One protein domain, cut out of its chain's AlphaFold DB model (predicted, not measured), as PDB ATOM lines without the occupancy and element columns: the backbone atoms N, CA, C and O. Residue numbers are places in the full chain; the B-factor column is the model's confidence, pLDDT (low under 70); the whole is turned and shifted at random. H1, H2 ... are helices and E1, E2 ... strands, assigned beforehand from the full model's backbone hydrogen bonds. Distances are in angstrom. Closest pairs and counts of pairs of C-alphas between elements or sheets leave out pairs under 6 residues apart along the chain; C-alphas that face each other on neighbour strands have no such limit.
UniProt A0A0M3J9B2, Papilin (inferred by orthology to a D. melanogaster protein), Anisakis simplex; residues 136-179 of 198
ATOM      1  N   ALA A 136     135.319 175.896  86.605       88.69
ATOM      2  CA  ALA A 136     134.305 175.654  87.623       88.69
ATOM      3  C   ALA A 136     133.370 174.506  87.193       88.69
ATOM      4  O   ALA A 136     133.425 174.022  86.064       88.69
ATOM      5  N   ALA A 137     132.459 174.090  88.079       86.00
ATOM      6  CA  ALA A 137     131.529 172.979  87.831       86.00
ATOM      7  C   ALA A 137     130.628 173.161  86.589       86.00
ATOM      8  O   ALA A 137     130.080 172.195  86.072       86.00
ATOM      9  N   ASN A 138     130.476 174.393  86.103       80.88
ATOM     10  CA  ASN A 138     129.700 174.742  84.913       80.88
ATOM     11  C   ASN A 138     130.531 174.754  83.613       80.88
ATOM     12  O   ASN A 138     130.084 175.338  82.628       80.88
ATOM     13  N   ASN A 139     131.739 174.178  83.616       80.62
ATOM     14  CA  ASN A 139     132.675 174.180  82.485       80.62
ATOM     15  C   ASN A 139     133.076 175.583  81.990       80.62
ATOM     16  O   ASN A 139     133.485 175.741  80.840       80.62
ATOM     17  N   ARG A 140     132.983 176.611  82.844       84.81
ATOM     18  CA  ARG A 140     133.490 177.961  82.556       84.81
ATOM     19  C   ARG A 140     134.746 178.268  83.370       84.81
ATOM     20  O   ARG A 140     134.904 177.690  84.448       84.81
ATOM     21  N   PRO A 141     135.617 179.185  82.899       90.12
ATOM     22  CA  PRO A 141     136.768 179.647  83.660       90.12
ATOM     23  C   PRO A 141     136.346 180.077  85.060       90.12
ATOM     24  O   PRO A 141     135.378 180.822  85.233       90.12
ATOM     25  N   ARG A 142     137.048 179.564  86.069       92.50
ATOM     26  CA  ARG A 142     136.774 179.860  87.468       92.50
ATOM     27  C   ARG A 142     137.099 181.330  87.717       92.50
ATOM     28  O   ARG A 142     138.273 181.698  87.595       92.50
ATOM     29  N   PRO A 143     136.106 182.150  88.101       91.62
ATOM     30  CA  PRO A 143     136.362 183.538  88.416       91.62
ATOM     31  C   PRO A 143     137.199 183.641  89.688       91.62
ATOM     32  O   PRO A 143     137.083 182.810  90.594       91.62
ATOM     33  N   CYS A 144     138.021 184.681  89.775       90.38
ATOM     34  CA  CYS A 144     138.863 184.928  90.937       90.38
ATOM     35  C   CYS A 144     138.828 186.394  91.365       90.38
ATOM     36  O   CYS A 144     138.434 187.284  90.615       90.38
ATOM     37  N   LYS A 145     139.226 186.639  92.613       86.94
ATOM     38  CA  LYS A 145     139.487 187.978  93.146       86.94
ATOM     39  C   LYS A 145     140.963 188.081  93.497       86.94
ATOM     40  O   LYS A 145     141.610 187.067  93.755       86.94
ATOM     41  N   PHE A 146     141.476 189.305  93.547       78.62
ATOM     42  CA  PHE A 146     142.826 189.553  94.034       78.62
ATOM     43  C   PHE A 146     142.964 189.095  95.495       78.62
ATOM     44  O   PHE A 146     142.162 189.483  96.345       78.62
ATOM     45  N   GLY A 147     143.974 188.272  95.779       73.94
ATOM     46  CA  GLY A 147     144.285 187.823  97.134       73.94
ATOM     47  C   GLY A 147     144.969 186.453  97.197       73.94
ATOM     48  O   GLY A 147     144.942 185.690  96.225       73.94
ATOM     49  N   PRO A 148     145.594 186.122  98.342       74.31
ATOM     50  CA  PRO A 148     146.219 184.822  98.555       74.31
ATOM     51  C   PRO A 148     145.171 183.702  98.529       74.31
ATOM     52  O   PRO A 148     144.078 183.841  99.072       74.31
ATOM     53  N   GLY A 149     145.503 182.580  97.886       76.88
ATOM     54  CA  GLY A 149     144.641 181.395  97.846       76.88
ATOM     55  C   GLY A 149     143.412 181.491  96.931       76.88
ATOM     56  O   GLY A 149     142.602 180.570  96.934       76.88
ATOM     57  N   ALA A 150     143.274 182.545  96.115       86.75
ATOM     58  CA  ALA A 150     142.101 182.738  95.254       86.75
ATOM     59  C   ALA A 150     141.846 181.580  94.265       86.75
ATOM     60  O   ALA A 150     140.691 181.247  93.988       86.75
ATOM     61  N   CYS A 151     142.913 180.953  93.755       89.38
ATOM     62  CA  CYS A 151     142.847 179.907  92.731       89.38
ATOM     63  C   CYS A 151     143.378 178.533  93.177       89.38
ATOM     64  O   CYS A 151     143.247 177.568  92.429       89.38
ATOM     65  N   GLY A 152     143.896 178.416  94.405       87.50
ATOM     66  CA  GLY A 152     144.516 177.186  94.911       87.50
ATOM     67  C   GLY A 152     145.940 176.948  94.391       87.50
ATOM     68  O   GLY A 152     146.540 177.818  93.767       87.50
ATOM     69  N   ALA A 153     146.499 175.774  94.698       86.38
ATOM     70  CA  ALA A 153     147.862 175.406  94.309       86.38
ATOM     71  C   ALA A 153     147.981 175.176  92.791       86.38
ATOM     72  O   ALA A 153     147.112 174.542  92.193       86.38
ATOM     73  N   GLY A 154     149.067 175.672  92.186       87.81
ATOM     74  CA  GLY A 154     149.341 175.548  90.747       87.81
ATOM     75  C   GLY A 154     148.541 176.498  89.850       87.81
ATOM     76  O   GLY A 154     148.599 176.363  88.625       87.81
ATOM     77  N   TYR A 155     147.797 177.440  90.441       90.88
ATOM     78  CA  TYR A 155     147.053 178.460  89.714       90.88
ATOM     79  C   TYR A 155     147.211 179.846  90.340       90.88
ATOM     80  O   TYR A 155     147.277 180.014  91.559       90.88
ATOM     81  N   TRP A 156     147.150 180.864  89.492       89.31
ATOM     82  CA  TRP A 156     147.169 182.270  89.873       89.31
ATOM     83  C   TRP A 156     145.977 183.015  89.266       89.31
ATOM     84  O   TRP A 156     145.349 182.547  88.317       89.31
ATOM     85  N   CYS A 157     145.627 184.165  89.842       90.38
ATOM     86  CA  CYS A 157     144.486 184.952  89.382       90.38
ATOM     87  C   CYS A 157     144.922 185.929  88.285       90.38
ATOM     88  O   CYS A 157     145.571 186.934  88.580       90.38
ATOM     89  N   HIS A 158     144.566 185.638  87.032       88.31
ATOM     90  CA  HIS A 158     144.721 186.569  85.920       88.31
ATOM     91  C   HIS A 158     143.653 187.660  86.013       88.31
ATOM     92  O   HIS A 158     142.460 187.360  86.053       88.31
ATOM     93  N   LEU A 159     144.076 188.925  86.016       86.25
ATOM     94  CA  LEU A 159     143.191 190.087  86.089       86.25
ATOM     95  C   LEU A 159     142.948 190.640  84.678       86.25
ATOM     96  O   LEU A 159     143.873 191.125  84.034       86.25
ATOM     97  N   GLY A 160     141.709 190.535  84.197       80.38
ATOM     98  CA  GLY A 160     141.253 191.184  82.964       80.38
ATOM     99  C   GLY A 160     141.000 192.691  83.119       80.38
ATOM    100  O   GLY A 160     141.361 193.294  84.132       80.38
ATOM    101  N   LEU A 161     140.350 193.305  82.125       80.94
ATOM    102  CA  LEU A 161     140.042 194.743  82.127       80.94
ATOM    103  C   LEU A 161     138.911 195.088  83.103       80.94
ATOM    104  O   LEU A 161     138.895 196.170  83.687       80.94
ATOM    105  N   VAL A 162     137.980 194.154  83.309       81.81
ATOM    106  CA  VAL A 162     136.887 194.268  84.287       81.81
ATOM    107  C   VAL A 162     136.841 193.046  85.211       81.81
ATOM    108  O   VAL A 162     137.261 191.964  84.805       81.81
ATOM    109  N   PRO A 163     136.279 193.151  86.435       81.56
ATOM    110  CA  PRO A 163     136.235 192.033  87.387       81.56
ATOM    111  C   PRO A 163     135.575 190.746  86.872       81.56
ATOM    112  O   PRO A 163     135.893 189.660  87.347       81.56
ATOM    113  N   ALA A 164     134.662 190.851  85.902       79.69
ATOM    114  CA  ALA A 164     134.019 189.696  85.274       79.69
ATOM    115  C   ALA A 164     134.966 188.877  84.372       79.69
ATOM    116  O   ALA A 164     134.653 187.736  84.046       79.69
ATOM    117  N   GLU A 165     136.112 189.440  83.985       81.06
ATOM    118  CA  GLU A 165     137.134 188.797  83.147       81.06
ATOM    119  C   GLU A 165     138.279 188.191  83.978       81.06
ATOM    120  O   GLU A 165     139.277 187.722  83.432       81.06
ATOM    121  N   TYR A 166     138.180 188.225  85.311       88.50
ATOM    122  CA  TYR A 166     139.222 187.688  86.184       88.50
ATOM    123  C   TYR A 166     139.093 186.172  86.235       88.50
ATOM    124  O   TYR A 166     138.019 185.666  86.559       88.50
ATOM    125  N   GLN A 167     140.171 185.438  85.961       91.88
ATOM    126  CA  GLN A 167     140.124 183.978  85.890       91.88
ATOM    127  C   GLN A 167     141.378 183.295  86.433       91.88
ATOM    128  O   GLN A 167     142.481 183.834  86.395       91.88
ATOM    129  N   CYS A 168     141.205 182.070  86.920       93.00
ATOM    130  CA  CYS A 168     142.302 181.253  87.419       93.00
ATOM    131  C   CYS A 168     143.092 180.598  86.282       93.00
ATOM    132  O   CYS A 168     142.560 179.744  85.568       93.00
ATOM    133  N   CYS A 169     144.370 180.951  86.164       92.25
ATOM    134  CA  CYS A 169     145.278 180.463  85.133       92.25
ATOM    135  C   CYS A 169     146.383 179.571  85.698       92.25
ATOM    136  O   CYS A 169     146.799 179.799  86.835       92.25
ATOM    137  N   PRO A 170     146.856 178.565  84.940       92.62
ATOM    138  CA  PRO A 170     147.958 177.715  85.374       92.62
ATOM    139  C   PRO A 170     149.220 178.530  85.658       92.62
ATOM    140  O   PRO A 170     149.552 179.460  84.917       92.62
ATOM    141  N   GLY A 171     149.931 178.163  86.718       87.06
ATOM    142  CA  GLY A 171     151.214 178.757  87.087       87.06
ATOM    143  C   GLY A 171     151.338 179.040  88.578       87.06
ATOM    144  O   GLY A 171     150.402 178.839  89.354       87.06
ATOM    145  N   GLU A 172     152.513 179.522  88.970       79.25
ATOM    146  CA  GLU A 172     152.802 179.846  90.365       79.25
ATOM    147  C   GLU A 172     151.973 181.042  90.860       79.25
ATOM    148  O   GLU A 172     151.726 181.977  90.090       79.25
ATOM    149  N   PRO A 173     151.556 181.053  92.141       69.12
ATOM    150  CA  PRO A 173     150.797 182.153  92.719       69.12
ATOM    151  C   PRO A 173     151.468 183.512  92.484       69.12
ATOM    152  O   PRO A 173     152.666 183.687  92.708       69.12
ATOM    153  N   THR A 174     150.667 184.510  92.097       66.75
ATOM    154  CA  THR A 174     151.132 185.865  91.745       66.75
ATOM    155  C   THR A 174     151.958 186.523  92.855       66.75
ATOM    156  O   THR A 174     152.821 187.346  92.574       66.75
ATOM    157  N   ASN A 175     151.728 186.155  94.116       61.81
ATOM    158  CA  ASN A 175     152.535 186.592  95.249       61.81
ATOM    159  C   ASN A 175     153.353 185.400  95.792       61.81
ATOM    160  O   ASN A 175     152.723 184.447  96.261       61.81
ATOM    161  N   PRO A 176     154.704 185.427  95.755       64.94
ATOM    162  CA  PRO A 176     155.579 186.561  95.417       64.94
ATOM    163  C   PRO A 176     156.041 186.636  93.950       64.94
ATOM    164  O   PRO A 176     156.792 187.553  93.621       64.94
ATOM    165  N   ALA A 177     155.630 185.719  93.065       64.56
ATOM    166  CA  ALA A 177     156.204 185.587  91.717       64.56
ATOM    167  C   ALA A 177     156.189 186.890  90.886       64.56
ATOM    168  O   ALA A 177     157.169 187.208  90.215       64.56
ATOM    169  N   ALA A 178     155.131 187.702  90.977       62.59
ATOM    170  CA  ALA A 178     155.046 188.987  90.275       62.59
ATOM    171  C   ALA A 178     156.042 190.033  90.800       62.59
ATOM    172  O   ALA A 178     156.512 190.873  90.036       62.59
ATOM    173  N   CYS A 179     156.408 189.972  92.081       67.62
ATOM    174  CA  CYS A 179     157.395 190.866  92.687       67.62
ATOM    175  C   CYS A 179     158.845 190.414  92.437       67.62
ATOM    176  O   CYS A 179     159.771 191.138  92.788       67.62
TER     177      CYS A 179
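AT A GLANCE: This is residues 136 to 179 of the 198 residues of the protein "Papilin (inferred by orthology to a D. melanogaster protein)" of Anisakis simplex (UniProt A0A0M3J9B2). There is little regular structure here: a small hairpin of two short strands, E1 and E2, with a long loop, residues 136 to 154, winding over it and a short helix, H1, at one end of the longest axis. The 44 printed residues hold E1, E2 and H1 in that order, an antiparallel sheet E1 - E2, class mixed, with only 14 residues in named elements. The whole is compact, radius of gyration of the C-alphas 10.1 A, spanning 31 by 22 by 14 A.

HOW THE PARTS SIT: E1, residues 155 to 158, and E2, residues 167 to 170, form an antiparallel hairpin, their directions at 137 degrees. N 158 and O 167 are 2.8 A apart, within hydrogen-bond range. H1, residues 174 to 179, follows E2 by a tight link; the closest C-alphas of E1 and H1, Trp 156 and Thr 174, are 5.7 A apart. In H1, 1 of 2 O i to N i+4 pairs is within range.

IN THESE COORDINATES: E1 measures 9.3 A from C-alpha 155 at (147.053, 178.460, 89.714), E2 10.0 A, and H1 8.1 A to C-alpha 179 at (157.395, 190.866, 92.687).

THE WHOLE: The C-alphas farthest apart, of Asn 138 and Cys 179, are 33.0 A apart. The printed part has no cut. Residues 173 to 179 have pLDDT under 70.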